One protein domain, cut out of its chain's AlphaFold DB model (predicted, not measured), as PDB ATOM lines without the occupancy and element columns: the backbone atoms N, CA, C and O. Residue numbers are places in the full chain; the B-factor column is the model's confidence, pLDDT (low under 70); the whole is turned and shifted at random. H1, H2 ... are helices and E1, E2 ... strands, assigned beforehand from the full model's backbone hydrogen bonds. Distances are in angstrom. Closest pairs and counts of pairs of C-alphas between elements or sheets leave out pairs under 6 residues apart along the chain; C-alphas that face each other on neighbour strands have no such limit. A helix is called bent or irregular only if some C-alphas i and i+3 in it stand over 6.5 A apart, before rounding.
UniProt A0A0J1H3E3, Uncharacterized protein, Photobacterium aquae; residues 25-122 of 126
ATOM      1  N   GLN A  25     -41.541  39.519 -46.946       93.56
ATOM      2  CA  GLN A  25     -40.610  38.394 -46.960       93.56
ATOM      3  C   GLN A  25     -39.170  38.904 -46.828       93.56
ATOM      4  O   GLN A  25     -38.641  39.557 -47.728       93.56
ATOM      5  N   TRP A  26     -38.528  38.611 -45.696       91.44
ATOM      6  CA  TRP A  26     -37.158  39.033 -45.388       91.44
ATOM      7  C   TRP A  26     -36.133  38.004 -45.875       91.44
ATOM      8  O   TRP A  26     -36.173  36.845 -45.465       91.44
ATOM      9  N   HIS A  27     -35.176  38.430 -46.704       88.81
ATOM     10  CA  HIS A  27     -34.244  37.508 -47.372       88.81
ATOM     11  C   HIS A  27     -32.847  37.469 -46.751       88.81
ATOM     12  O   HIS A  27     -32.153  36.464 -46.885       88.81
ATOM     13  N   ASN A  28     -32.402  38.546 -46.091       78.88
ATOM     14  CA  ASN A  28     -31.017  38.687 -45.629       78.88
ATOM     15  C   ASN A  28     -30.908  39.473 -44.314       78.88
ATOM     16  O   ASN A  28     -31.728  40.339 -44.012       78.88
ATOM     17  N   THR A  29     -29.848  39.204 -43.547       79.56
ATOM     18  CA  THR A  29     -29.485  40.019 -42.380       79.56
ATOM     19  C   THR A  29     -28.887  41.350 -42.831       79.56
ATOM     20  O   THR A  29     -28.122  41.398 -43.798       79.56
ATOM     21  N   MET A  30     -29.235  42.417 -42.117       87.94
ATOM     22  CA  MET A  30     -28.698  43.756 -42.323       87.94
ATOM     23  C   MET A  30     -28.286  44.358 -40.988       87.94
ATOM     24  O   MET A  30     -28.959  44.147 -39.977       87.94
ATOM     25  N   SER A  31     -27.213  45.135 -40.995       91.19
ATOM     26  CA  SER A  31     -26.772  45.900 -39.832       91.19
ATOM     27  C   SER A  31     -26.215  47.247 -40.257       91.19
ATOM     28  O   SER A  31     -25.659  47.401 -41.345       91.19
ATOM     29  N   LEU A  32     -26.365  48.227 -39.375       92.25
ATOM     30  CA  LEU A  32     -25.744  49.531 -39.509       92.25
ATOM     31  C   LEU A  32     -24.782  49.715 -38.333       92.25
ATOM     32  O   LEU A  32     -25.217  49.712 -37.184       92.25
ATOM     33  N   ASP A  33     -23.492  49.849 -38.622       89.12
ATOM     34  CA  ASP A  33     -22.442  50.030 -37.614       89.12
ATOM     35  C   ASP A  33     -21.361  50.982 -38.131       89.12
ATOM     36  O   ASP A  33     -20.916  50.849 -39.268       89.12
ATOM     37  N   ASP A  34     -20.955  51.961 -37.321       86.88
ATOM     38  CA  ASP A  34     -19.917  52.956 -37.658       86.88
ATOM     39  C   ASP A  34     -20.050  53.551 -39.086       86.88
ATOM     40  O   ASP A  34     -19.118  53.573 -39.897       86.88
ATOM     41  N   GLY A  35     -21.274  53.948 -39.457       85.88
ATOM     42  CA  GLY A  35     -21.579  54.507 -40.784       85.88
ATOM     43  C   GLY A  35     -21.442  53.517 -41.952       85.88
ATOM     44  O   GLY A  35     -21.499  53.920 -43.116       85.88
ATOM     45  N   LYS A  36     -21.274  52.224 -41.674       93.50
ATOM     46  CA  LYS A  36     -21.264  51.118 -42.633       93.50
ATOM     47  C   LYS A  36     -22.607  50.397 -42.580       93.50
ATOM     48  O   LYS A  36     -23.002  49.899 -41.531       93.50
ATOM     49  N   LEU A  37     -23.276  50.310 -43.723       96.50
ATOM     50  CA  LEU A  37     -24.422  49.427 -43.905       96.50
ATOM     51  C   LEU A  37     -23.910  48.081 -44.424       96.50
ATOM     52  O   LEU A  37     -23.364  48.031 -45.525       96.50
ATOM     53  N   GLU A  38     -24.045  47.013 -43.643       95.69
ATOM     54  CA  GLU A  38     -23.689  45.645 -44.039       95.69
ATOM     55  C   GLU A  38     -24.925  44.865 -44.477       95.69
ATOM     56  O   GLU A  38     -25.981  44.929 -43.846       95.69
ATOM     57  N   LEU A  39     -24.786  44.147 -45.591       93.94
ATOM     58  CA  LEU A  39     -25.878  43.541 -46.345       93.94
ATOM     59  C   LEU A  39     -25.474  42.132 -46.796       93.94
ATOM     60  O   LEU A  39     -24.334  41.906 -47.209       93.94
ATOM     61  N   GLY A  40     -26.410  41.184 -46.738       91.25
ATOM     62  CA  GLY A  40     -26.214  39.823 -47.245       91.25
ATOM     63  C   GLY A  40     -26.603  39.666 -48.719       91.25
ATOM     64  O   GLY A  40     -27.598  40.230 -49.167       91.25
ATOM     65  N   LEU A  41     -25.844  38.862 -49.466       88.12
ATOM     66  CA  LEU A  41     -26.155  38.423 -50.828       88.12
ATOM     67  C   LEU A  41     -25.658  36.988 -51.041       88.12
ATOM     68  O   LEU A  41     -24.465  36.754 -51.193       88.12
ATOM     69  N   GLY A  42     -26.572  36.015 -51.094       79.88
ATOM     70  CA  GLY A  42     -26.241  34.647 -51.521       79.88
ATOM     71  C   GLY A  42     -25.176  33.944 -50.668       79.88
ATOM     72  O   GLY A  42     -24.401  33.157 -51.204       79.88
ATOM     73  N   GLY A  43     -25.127  34.238 -49.365       82.31
ATOM     74  CA  GLY A  43     -24.125  33.709 -48.432       82.31
ATOM     75  C   GLY A  43     -22.856  34.559 -48.302       82.31
ATOM     76  O   GLY A  43     -22.030  34.275 -47.440       82.31
ATOM     77  N   GLU A  44     -22.713  35.613 -49.106       87.25
ATOM     78  CA  GLU A  44     -21.660  36.620 -48.972       87.25
ATOM     79  C   GLU A  44     -22.196  37.880 -48.287       87.25
ATOM     80  O   GLU A  44     -23.402  38.135 -48.262       87.25
ATOM     81  N   THR A  45     -21.290  38.694 -47.750       91.56
ATOM     82  CA  THR A  45     -21.608  40.019 -47.209       91.56
ATOM     83  C   THR A  45     -20.937  41.100 -48.035       91.56
ATOM     84  O   THR A  45     -19.749  41.004 -48.363       91.56
ATOM     85  N   PHE A  46     -21.664  42.176 -48.289       94.94
ATOM     86  CA  PHE A  46     -21.118  43.401 -48.846       94.94
ATOM     87  C   PHE A  46     -21.485  44.581 -47.955       94.94
ATOM     88  O   PHE A  46     -22.352  44.483 -47.086       94.94
ATOM     89  N   SER A  47     -20.795  45.700 -48.143       96.75
ATOM     90  CA  SER A  47     -21.076  46.910 -47.386       96.75
ATOM     91  C   SER A  47     -21.156  48.145 -48.258       96.75
ATOM     92  O   SER A  47     -20.442  48.270 -49.256       96.75
ATOM     93  N   VAL A  48     -22.022  49.061 -47.842       97.81
ATOM     94  CA  VAL A  48     -22.198  50.386 -48.423       97.81
ATOM     95  C   VAL A  48     -21.801  51.418 -47.372       97.81
ATOM     96  O   VAL A  48     -22.229  51.349 -46.217       97.81
ATOM     97  N   ARG A  49     -20.941  52.361 -47.750       97.56
ATOM     98  CA  ARG A  49     -20.578  53.520 -46.919       97.56
ATOM     99  C   ARG A  49     -21.519  54.691 -47.202       97.56
ATOM    100  O   ARG A  49     -22.180  54.718 -48.235       97.56
ATOM    101  N   SER A  50     -21.529  55.683 -46.316       97.06
ATOM    102  CA  SER A  50     -22.375  56.881 -46.449       97.06
ATOM    103  C   SER A  50     -22.128  57.694 -47.725       97.06
ATOM    104  O   SER A  50     -23.010  58.411 -48.176       97.06
ATOM    105  N   ASP A  51     -20.941  57.583 -48.325       97.12
ATOM    106  CA  ASP A  51     -20.596  58.214 -49.605       97.12
ATOM    107  C   ASP A  51     -20.934  57.347 -50.833       97.12
ATOM    108  O   ASP A  51     -20.556  57.679 -51.954       97.12
ATOM    109  N   GLY A  52     -21.624  56.221 -50.631       98.00
ATOM    110  CA  GLY A  52     -22.048  55.325 -51.702       98.00
ATOM    111  C   GLY A  52     -20.976  54.354 -52.189       98.00
ATOM    112  O   GLY A  52     -21.222  53.595 -53.127       98.00
ATOM    113  N   ARG A  53     -19.788  54.319 -51.568       97.81
ATOM    114  CA  ARG A  53     -18.787  53.295 -51.899       97.81
ATOM    115  C   ARG A  53     -19.272  51.904 -51.496       97.81
ATOM    116  O   ARG A  53     -19.720  51.694 -50.369       97.81
ATOM    117  N   LEU A  54     -19.096  50.956 -52.415       97.75
ATOM    118  CA  LEU A  54     -19.457  49.547 -52.270       97.75
ATOM    119  C   LEU A  54     -18.213  48.679 -52.064       97.75
ATOM    120  O   LEU A  54     -17.235  48.808 -52.806       97.75
ATOM    121  N   TYR A  55     -18.280  47.756 -51.108       96.50
ATOM    122  CA  TYR A  55     -17.209  46.807 -50.808       96.50
ATOM    123  C   TYR A  55     -17.736  45.381 -50.677       96.50
ATOM    124  O   TYR A  55     -18.722  45.158 -49.979       96.50
ATOM    125  N   PHE A  56     -17.024  44.412 -51.250       93.88
ATOM    126  CA  PHE A  56     -17.159  42.993 -50.905       93.88
ATOM    127  C   PHE A  56     -15.973  42.608 -50.017       93.88
ATOM    128  O   PHE A  56     -14.823  42.583 -50.466       93.88
ATOM    129  N   GLY A  57     -16.226  42.395 -48.722       88.62
ATOM    130  CA  GLY A  57     -15.162  42.328 -47.716       88.62
ATOM    131  C   GLY A  57     -14.331  43.619 -47.691       88.62
ATOM    132  O   GLY A  57     -14.860  44.703 -47.458       88.62
ATOM    133  N   VAL A  58     -13.025  43.513 -47.958       88.75
ATOM    134  CA  VAL A  58     -12.103  44.668 -48.056       88.75
ATOM    135  C   VAL A  58     -11.957  45.216 -49.480       88.75
ATOM    136  O   VAL A  58     -11.268  46.216 -49.687       88.75
ATOM    137  N   HIS A  59     -12.566  44.569 -50.476       94.06
ATOM    138  CA  HIS A  59     -12.357  44.891 -51.885       94.06
ATOM    139  C   HIS A  59     -13.355  45.950 -52.365       94.06
ATOM    140  O   HIS A  59     -14.558  45.673 -52.380       94.06
ATOM    141  N   PRO A  60     -12.894  47.146 -52.781       95.75
ATOM    142  CA  PRO A  60     -13.778  48.163 -53.330       95.75
ATOM    143  C   PRO A  60     -14.272  47.757 -54.722       95.75
ATOM    144  O   PRO A  60     -13.505  47.263 -55.553       95.75
ATOM    145  N   VAL A  61     -15.542  48.030 -55.002       96.44
ATOM    146  CA  VAL A  61     -16.119  47.895 -56.340       96.44
ATOM    147  C   VAL A  61     -15.941  49.208 -57.090       96.44
ATOM    148  O   VAL A  61     -16.221  50.285 -56.566       96.44
ATOM    149  N   LYS A  62     -15.482  49.132 -58.341       97.06
ATOM    150  CA  LYS A  62     -15.403  50.306 -59.210       97.06
ATOM    151  C   LYS A  62     -16.811  50.702 -59.652       97.06
ATOM    152  O   LYS A  62     -17.442  49.959 -60.401       97.06
ATOM    153  N   LEU A  63     -17.254  51.876 -59.217       97.94
ATOM    154  CA  LEU A  63     -18.555  52.451 -59.542       97.94
ATOM    155  C   LEU A  63     -18.391  53.764 -60.313       97.94
ATOM    156  O   LEU A  63     -17.366  54.438 -60.197       97.94
ATOM    157  N   ASN A  64     -19.392  54.113 -61.118       98.31
ATOM    158  CA  ASN A  64     -19.535  55.459 -61.671       98.31
ATOM    159  C   ASN A  64     -20.298  56.376 -60.693       98.31
ATOM    160  O   ASN A  64     -20.773  55.925 -59.650       98.31
ATOM    161  N   GLU A  65     -20.417  57.660 -61.028       98.31
ATOM    162  CA  GLU A  65     -21.069  58.660 -60.169       98.31
ATOM    163  C   GLU A  65     -22.524  58.303 -59.846       98.31
ATOM    164  O   GLU A  65     -22.895  58.286 -58.678       98.31
ATOM    165  N   GLN A  66     -23.313  57.910 -60.848       98.44
ATOM    166  CA  GLN A  66     -24.720  57.535 -60.665       98.44
ATOM    167  C   GLN A  66     -24.886  56.319 -59.739       98.44
ATOM    168  O   GLN A  66     -25.794  56.265 -58.912       98.44
ATOM    169  N   GLN A  67     -23.998  55.332 -59.860       98.69
ATOM    170  CA  GLN A  67     -23.999  54.140 -59.016       98.69
ATOM    171  C   GLN A  67     -23.606  54.461 -57.567       98.69
ATOM    172  O   GLN A  67     -24.169  53.880 -56.643       98.69
ATOM    173  N   MET A  68     -22.659  55.378 -57.352       98.62
ATOM    174  CA  MET A  68     -22.336  55.845 -55.999       98.62
ATOM    175  C   MET A  68     -23.496  56.651 -55.414       98.62
ATOM    176  O   MET A  68     -23.881  56.428 -54.272       98.62
ATOM    177  N   GLU A  69     -24.109  57.532 -56.202       98.69
ATOM    178  CA  GLU A  69     -25.231  58.356 -55.760       98.69
ATOM    179  C   GLU A  69     -26.433  57.509 -55.321       98.69
ATOM    180  O   GLU A  69     -26.985  57.747 -54.245       98.69
ATOM    181  N   VAL A  70     -26.827  56.488 -56.093       98.62
ATOM    182  CA  VAL A  70     -27.962  55.629 -55.708       98.62
ATOM    183  C   VAL A  70     -27.678  54.855 -54.413       98.62
ATOM    184  O   VAL A  70     -28.572  54.702 -53.579       98.62
ATOM    185  N   LEU A  71     -26.431  54.427 -54.197       98.62
ATOM    186  CA  LEU A  71     -26.023  53.733 -52.975       98.62
ATOM    187  C   LEU A  71     -25.931  54.671 -51.768       98.62
ATOM    188  O   LEU A  71     -26.332  54.278 -50.677       98.62
ATOM    189  N   ALA A  72     -25.455  55.904 -51.951       98.56
ATOM    190  CA  ALA A  72     -25.444  56.918 -50.898       98.56
ATOM    191  C   ALA A  72     -26.875  57.273 -50.463       98.56
ATOM    192  O   ALA A  72     -27.171  57.326 -49.272       98.56
ATOM    193  N   ASN A  73     -27.791  57.429 -51.425       98.44
ATOM    194  CA  ASN A  73     -29.212  57.645 -51.143       98.44
ATOM    195  C   ASN A  73     -29.837  56.463 -50.394       98.44
ATOM    196  O   ASN A  73     -30.599  56.670 -49.451       98.44
ATOM    197  N   TYR A  74     -29.515  55.225 -50.783       98.19
ATOM    198  CA  TYR A  74     -29.984  54.042 -50.061       98.19
ATOM    199  C   TYR A  74     -29.418  53.975 -48.642       98.19
ATOM    200  O   TYR A  74     -30.168  53.738 -47.703       98.19
ATOM    201  N   HIS A  75     -28.124  54.252 -48.458       98.25
ATOM    202  CA  HIS A  75     -27.515  54.324 -47.129       98.25
ATOM    203  C   HIS A  75     -28.240  55.335 -46.234       98.25
ATOM    204  O   HIS A  75     -28.669  54.975 -45.140       98.25
ATOM    205  N   GLN A  76     -28.467  56.552 -46.737       97.75
ATOM    206  CA  GLN A  76     -29.185  57.597 -46.009       97.75
ATOM    207  C   GLN A  76     -30.621  57.184 -45.664       97.75
ATOM    208  O   GLN A  76     -31.067  57.412 -44.543       97.75
ATOM    209  N   MET A  77     -31.336  56.555 -46.600       97.50
ATOM    210  CA  MET A  77     -32.682  56.028 -46.359       97.50
ATOM    211  C   MET A  77     -32.691  54.999 -45.219       97.50
ATOM    212  O   MET A  77     -33.573  55.028 -44.360       97.50
ATOM    213  N   MET A  78     -31.696  54.111 -45.185       96.69
ATOM    214  CA  MET A  78     -31.607  53.029 -44.202       96.69
ATOM    215  C   MET A  78     -31.312  53.510 -42.777       96.69
ATOM    216  O   MET A  78     -31.612  52.776 -41.836       96.69
ATOM    217  N   LEU A  79     -30.782  54.728 -42.596       95.69
ATOM    218  CA  LEU A  79     -30.570  55.318 -41.266       95.69
ATOM    219  C   LEU A  79     -31.880  55.495 -40.489       95.69
ATOM    220  O   LEU A  79     -31.902  55.252 -39.284       95.69
ATOM    221  N   ASP A  80     -32.960  55.856 -41.179       95.06
ATOM    222  CA  ASP A  80     -34.277  56.048 -40.562       95.06
ATOM    223  C   ASP A  80     -35.134  54.780 -40.669       95.06
ATOM    224  O   ASP A  80     -35.875  54.415 -39.755       95.06
ATOM    225  N   ASP A  81     -35.030  54.090 -41.800       95.44
ATOM    226  CA  ASP A  81     -35.875  52.955 -42.139       95.44
ATOM    227  C   ASP A  81     -35.529  51.683 -41.342       95.44
ATOM    228  O   ASP A  81     -36.425  50.986 -40.851       95.44
ATOM    229  N   LEU A  82     -34.241  51.378 -41.142       93.94
ATOM    230  CA  LEU A  82     -33.835  50.164 -40.429       93.94
ATOM    231  C   LEU A  82     -34.258  50.187 -38.945       93.94
ATOM    232  O   LEU A  82     -34.890  49.221 -38.511       93.94
ATOM    233  N   PRO A  83     -34.018  51.260 -38.157       93.75
ATOM    234  CA  PRO A  83     -34.497  51.320 -36.775       93.75
ATOM    235  C   PRO A  83     -36.026  51.268 -36.664       93.75
ATOM    236  O   PRO A  83     -36.555  50.601 -35.770       93.75
ATOM    237  N   TYR A  84     -36.745  51.933 -37.576       94.94
ATOM    238  CA  TYR A  84     -38.208  51.913 -37.598       94.94
ATOM    239  C   TYR A  84     -38.736  50.493 -37.832       94.94
ATOM    240  O   TYR A  84     -39.469  49.954 -37.004       94.94
ATOM    241  N   THR A  85     -38.311  49.852 -38.924       93.06
ATOM    242  CA  THR A  85     -38.794  48.513 -39.307       93.06
ATOM    243  C   THR A  85     -38.440  47.441 -38.276       93.06
ATOM    244  O   THR A  85     -39.257  46.563 -38.010       93.06
ATOM    245  N   LEU A  86     -37.276  47.529 -37.623       90.44
ATOM    246  CA  LEU A  86     -36.903  46.599 -36.552       90.44
ATOM    247  C   LEU A  86     -37.741  46.780 -35.278       90.44
ATOM    248  O   LEU A  86     -38.056  45.791 -34.620       90.44
ATOM    249  N   SER A  87     -38.105  48.015 -34.924       91.69
ATOM    250  CA  SER A  87     -38.907  48.298 -33.722       91.69
ATOM    251  C   SER A  87     -40.412  48.073 -33.916       91.69
ATOM    252  O   SER A  87     -41.108  47.807 -32.939       91.69
ATOM    253  N   HIS A  88     -40.904  48.133 -35.156       91.69
ATOM    254  CA  HIS A  88     -42.332  48.040 -35.488       91.69
ATOM    255  C   HIS A  88     -42.728  46.711 -36.152       91.69
ATOM    256  O   HIS A  88     -43.875  46.540 -36.544       91.69
ATOM    257  N   ASN A  89     -41.831  45.720 -36.232       85.06
ATOM    258  CA  ASN A  89     -42.124  44.432 -36.880       85.06
ATOM    259  C   ASN A  89     -43.265  43.615 -36.228       85.06
ATOM    260  O   ASN A  89     -43.765  42.677 -36.841       85.06
ATOM    261  N   GLN A  90     -43.677  43.956 -35.002       86.56
ATOM    262  CA  GLN A  90     -44.817  43.341 -34.307       86.56
ATOM    263  C   GLN A  90     -46.159  44.017 -34.625       86.56
ATOM    264  O   GLN A  90     -47.208  43.442 -34.340       86.56
ATOM    265  N   HIS A  91     -46.135  45.228 -35.188       87.94
ATOM    266  CA  HIS A  91     -47.312  46.036 -35.500       87.94
ATOM    267  C   HIS A  91     -47.166  46.581 -36.921       87.94
ATOM    268  O   HIS A  91     -46.662  47.679 -37.134       87.94
ATOM    269  N   ILE A  92     -47.585  45.776 -37.896       89.94
ATOM    270  CA  ILE A  92     -47.528  46.148 -39.309       89.94
ATOM    271  C   ILE A  92     -48.663  47.136 -39.585       89.94
ATOM    272  O   ILE A  92     -49.824  46.749 -39.635       89.94
ATOM    273  N   ASP A  93     -48.332  48.410 -39.744       91.31
ATOM    274  CA  ASP A  93     -49.258  49.474 -40.127       91.31
ATOM    275  C   ASP A  93     -48.945  50.026 -41.527       91.31
ATOM    276  O   ASP A  93     -48.048  49.553 -42.232       91.31
ATOM    277  N   ASP A  94     -49.710  51.029 -41.958       92.75
ATOM    278  CA  ASP A  94     -49.539  51.632 -43.280       92.75
ATOM    279  C   ASP A  94     -48.154  52.273 -43.450       92.75
ATOM    280  O   ASP A  94     -47.573  52.198 -44.534       92.75
ATOM    281  N   GLU A  95     -47.601  52.884 -42.396       94.12
ATOM    282  CA  GLU A  95     -46.271  53.496 -42.446       94.12
ATOM    283  C   GLU A  95     -45.186  52.426 -42.610       94.12
ATOM    284  O   GLU A  95     -44.306  52.563 -43.465       94.12
ATOM    285  N   PHE A  96     -45.277  51.326 -41.861       95.06
ATOM    286  CA  PHE A  96     -44.394  50.175 -42.019       95.06
ATOM    287  C   PHE A  96     -44.422  49.656 -43.460       95.06
ATOM    288  O   PHE A  96     -43.372  49.482 -44.083       95.06
ATOM    289  N   CYS A  97     -45.615  49.475 -44.026       94.50
ATOM    290  CA  CYS A  97     -45.764  48.979 -45.389       94.50
ATOM    291  C   CYS A  97     -45.212  49.937 -46.442       94.50
ATOM    292  O   CYS A  97     -44.534  49.500 -47.375       94.50
ATOM    293  N   GLN A  98     -45.441  51.242 -46.287       95.00
ATOM    294  CA  GLN A  98     -44.883  52.255 -47.187       95.00
ATOM    295  C   GLN A  98     -43.352  52.255 -47.163       95.00
ATOM    296  O   GLN A  98     -42.718  52.338 -48.216       95.00
ATOM    297  N   ARG A  99     -42.754  52.120 -45.978       96.44
ATOM    298  CA  ARG A  99     -41.298  52.064 -45.803       96.44
ATOM    299  C   ARG A  99     -40.687  50.826 -46.452       96.44
ATOM    300  O   ARG A  99     -39.751  50.953 -47.242       96.44
ATOM    301  N   VAL A 100     -41.266  49.649 -46.212       95.81
ATOM    302  CA  VAL A 100     -40.809  48.400 -46.841       95.81
ATOM    303  C   VAL A 100     -40.955  48.454 -48.365       95.81
ATOM    304  O   VAL A 100     -40.022  48.089 -49.083       95.81
ATOM    305  N   ALA A 101     -42.076  48.972 -48.877       96.62
ATOM    306  CA  ALA A 101     -42.282  49.146 -50.315       96.62
ATOM    307  C   ALA A 101     -41.245  50.100 -50.927       96.62
ATOM    308  O   ALA A 101     -40.656  49.803 -51.969       96.62
ATOM    309  N   ALA A 102     -40.974  51.230 -50.265       97.38
ATOM    310  CA  ALA A 102     -39.953  52.175 -50.698       97.38
ATOM    311  C   ALA A 102     -38.557  51.528 -50.724       97.38
ATOM    312  O   ALA A 102     -37.803  51.752 -51.676       97.38
ATOM    313  N   ARG A 103     -38.229  50.690 -49.727       97.12
ATOM    314  CA  ARG A 103     -36.957  49.958 -49.677       97.12
ATOM    315  C   ARG A 103     -36.835  49.028 -50.879       97.12
ATOM    316  O   ARG A 103     -35.851  49.116 -51.610       97.12
ATOM    317  N   GLN A 104     -37.853  48.210 -51.140       97.19
ATOM    318  CA  GLN A 104     -37.857  47.284 -52.276       97.19
ATOM    319  C   GLN A 104     -37.731  48.020 -53.623       97.19
ATOM    320  O   GLN A 104     -36.981  47.588 -54.498       97.19
ATOM    321  N   ILE A 105     -38.414  49.160 -53.797       97.69
ATOM    322  CA  ILE A 105     -38.293  49.995 -55.005       97.69
ATOM    323  C   ILE A 105     -36.852  50.485 -55.188       97.69
ATOM    324  O   ILE A 105     -36.302  50.373 -56.287       97.69
ATOM    325  N   LYS A 106     -36.224  50.999 -54.124       98.31
ATOM    326  CA  LYS A 106     -34.842  51.488 -54.182       98.31
ATOM    327  C   LYS A 106     -33.847  50.357 -54.457       98.31
ATOM    328  O   LYS A 106     -32.910  50.544 -55.229       98.31
ATOM    329  N   GLU A 107     -34.067  49.172 -53.897       97.50
ATOM    330  CA  GLU A 107     -33.246  47.987 -54.181       97.50
ATOM    331  C   GLU A 107     -33.352  47.557 -55.650       97.50
ATOM    332  O   GLU A 107     -32.334  47.285 -56.288       97.50
ATOM    333  N   ASN A 108     -34.553  47.588 -56.231       97.44
ATOM    334  CA  ASN A 108     -34.748  47.309 -57.655       97.44
ATOM    335  C   ASN A 108     -34.043  48.349 -58.549       97.44
ATOM    336  O   ASN A 108     -33.462  47.995 -59.579       97.44
ATOM    337  N   GLU A 109     -34.044  49.625 -58.155       98.31
ATOM    338  CA  GLU A 109     -33.279  50.674 -58.843       98.31
ATOM    339  C   GLU A 109     -31.774  50.363 -58.811       98.31
ATOM    340  O   GLU A 109     -31.123  50.358 -59.861       98.31
ATOM    341  N   ILE A 110     -31.230  50.010 -57.642       98.31
ATOM    342  CA  ILE A 110     -29.821  49.616 -57.483       98.31
ATOM    343  C   ILE A 110     -29.476  48.427 -58.383       98.31
ATOM    344  O   ILE A 110     -28.466  48.468 -59.085       98.31
ATOM    345  N   GLN A 111     -30.312  47.387 -58.414       97.56
ATOM    346  CA  GLN A 111     -30.103  46.210 -59.267       97.56
ATOM    347  C   GLN A 111     -30.035  46.561 -60.756       97.56
ATOM    348  O   GLN A 111     -29.282  45.933 -61.506       97.56
ATOM    349  N   SER A 112     -30.818  47.553 -61.190       97.94
ATOM    350  CA  SER A 112     -30.826  48.012 -62.581       97.94
ATOM    351  C   SER A 112     -29.530  48.732 -62.969       97.94
ATOM    352  O   SER A 112     -29.094  48.642 -64.118       97.94
ATOM    353  N   LEU A 113     -28.882  49.394 -62.004       98.25
ATOM    354  CA  LEU A 113     -27.674  50.195 -62.209       98.25
ATOM    355  C   LEU A 113     -26.383  49.428 -61.906       98.25
ATOM    356  O   LEU A 113     -25.348  49.723 -62.506       98.25
ATOM    357  N   ILE A 114     -26.410  48.458 -60.989       97.19
ATOM    358  CA  ILE A 114     -25.230  47.754 -60.471       97.19
ATOM    359  C   ILE A 114     -25.382  46.246 -60.728       97.19
ATOM    360  O   ILE A 114     -25.942  45.526 -59.901       97.19
ATOM    361  N   PRO A 115     -24.826  45.719 -61.839       93.38
ATOM    362  CA  PRO A 115     -24.994  44.315 -62.224       93.38
ATOM    363  C   PRO A 115     -24.542  43.299 -61.167       93.38
ATOM    364  O   PRO A 115     -25.133  42.225 -61.061       93.38
ATOM    365  N   ALA A 116     -23.528  43.637 -60.364       92.44
ATOM    366  CA  ALA A 116     -23.047  42.786 -59.273       92.44
ATOM    367  C   ALA A 116     -24.113  42.545 -58.187       92.44
ATOM    368  O   ALA A 116     -24.083  41.519 -57.515       92.44
ATOM    369  N   LEU A 117     -25.078  43.458 -58.050       95.81
ATOM    370  CA  LEU A 117     -26.149  43.392 -57.060       95.81
ATOM    371  C   LEU A 117     -27.481  42.920 -57.652       95.81
ATOM    372  O   LEU A 117     -28.471  42.903 -56.942       95.81
ATOM    373  N   LYS A 118     -27.532  42.474 -58.916       95.06
ATOM    374  CA  LYS A 118     -28.781  42.141 -59.635       95.06
ATOM    375  C   LYS A 118     -29.711  41.142 -58.922       95.06
ATOM    376  O   LYS A 118     -30.896  41.096 -59.222       95.06
ATOM    377  N   ARG A 119     -29.181  40.301 -58.032       92.62
ATOM    378  CA  ARG A 119     -29.954  39.297 -57.272       92.62
ATOM    379  C   ARG A 119     -30.151  39.664 -55.801       92.62
ATOM    380  O   ARG A 119     -30.658  38.848 -55.043       92.62
ATOM    381  N   TRP A 120     -29.670  40.827 -55.380       95.06
ATOM    382  CA  TRP A 120     -29.754  41.254 -53.996       95.06
ATOM    383  C   TRP A 120     -31.074  41.968 -53.731       95.06
ATOM    384  O   TRP A 120     -31.359  42.990 -54.348       95.06
ATOM    385  N   GLN A 121     -31.825  41.443 -52.769       94.69
ATOM    386  CA  GLN A 121     -32.945  42.110 -52.115       94.69
ATOM    387  C   GLN A 121     -32.838  41.827 -50.621       94.69
ATOM    388  O   GLN A 121     -32.460  40.721 -50.216       94.69
ATOM    389  N   SER A 122     -33.158  42.811 -49.792       94.31
ATOM    390  CA  SER A 122     -33.327  42.582 -48.360       94.31
ATOM    391  C   SER A 122     -34.747  42.144 -48.021       94.31
ATOM    392  O   SER A 122     -34.940  41.369 -47.081       94.31
TER     393      SER A 122
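This is residues 25 to 122 of the 126 residues of an uncharacterized protein of Photobacterium aquae (UniProt A0A0J1H3E3). Look for a small antiparallel sheet of four strands, bare on one face, with the long helix H1 crossing its other face and the second helix H2 folding back beside H1, so that the two make a long helical hairpin. H2 does not reach the sheet, the far end of the hairpin sticks out at residues 89 to 94, and from H2 the last residues fold back toward the first printed one. The printed part has 98 residues, with E1, E2, E3, E4, H1 and H2 in that order along the chain; the sheet runs E1, E2, E3, E4, all antiparallel, and the class is mixed, helices and strands. The whole is compact, with a radius of gyration of the C-alphas of 13.1 A, yet elongated in outline, spanning 40 by 24 by 23 A.

Start at Gln 25 and go on to C-alpha 30 at (-28.698, 43.756, -42.323), where strand E1, residues 30 to 33, begins; it is 10.0 A long. Next comes E2, residues 36 to 41, 15.9 A from first to last C-alpha, and then E3, residues 44 to 49, 17.1 A. E4, residues 54 to 56, is short at 7.1 A. Find C-alpha 65 at (-21.069, 58.660, -60.169); from there helix H1 runs 34.3 A to residue 88, with a kink of 40 degrees near residue 80. H1 is neither bent nor irregular, but only just: C-alphas 79 and 82 are 6.2 A apart. Helix H2, residues 94 to 113, covers 29.0 A and ends at C-alpha 113, at (-27.674, 50.195, -62.209).

Begin with the sheet, a meander, each strand the antiparallel neighbour of the one before; E1 and E4 are its edge strands. In the hairpin of E1 and E2, look at N 36 and O 33, 2.8 A apart and within hydrogen-bond range. In the hairpin of E2 and E3, whose directions stand at 151 degrees, N 41 and O 44 are 2.8 A apart and N 39 and O 46 are 2.9 A apart. In the hairpin of E3 and E4 you find N 47 and O 55 at 2.8 A. Beyond it, residues 55 to 56 of E4 also pair, antiparallel, with residues 59 to 60. From edge to edge the strands' lines turn by 70 degrees. H1 is on the sheet, at a height of 9.1 A, the two making two layers, a sheet with a helix on one face. On the local plane its line stands at 80 degrees to E1, across the strands. It lies over E1, and only just over E2 and E3, with 3 of its C-alphas falling on each. Its closest C-alphas to E2 are those of Leu 37 and His 75, 6.6 A apart, and to E3 those of Val 48 and His 75, 6.7 A. H1 and H2 touch and form a helical hairpin, running opposite ways at a shallow tilt of 25 degrees; their closest C-alphas, those of Gln 67 and Leu 113, are 6.3 A apart. H2 is not on the sheet, and it is apart from E1, E2, E3 and E4. Every O i to N i+4 pair is within hydrogen-bond range in H2, and 18 of 20 are in H1.

The two C-alphas farthest apart are those of Lys 62 and His 91, at 40.0 A, while those of Gln 25 and Ser 122, the first and last printed, are 8.5 A apart. The printed part has no cut. No link is long: that from E4 to H1, 8 residues, is short, and the others are tight. Residues 89 to 94, of which 94 belongs to H2, stand free. The mean pLDDT of the printed part is 94.1, and no printed residue is under 70.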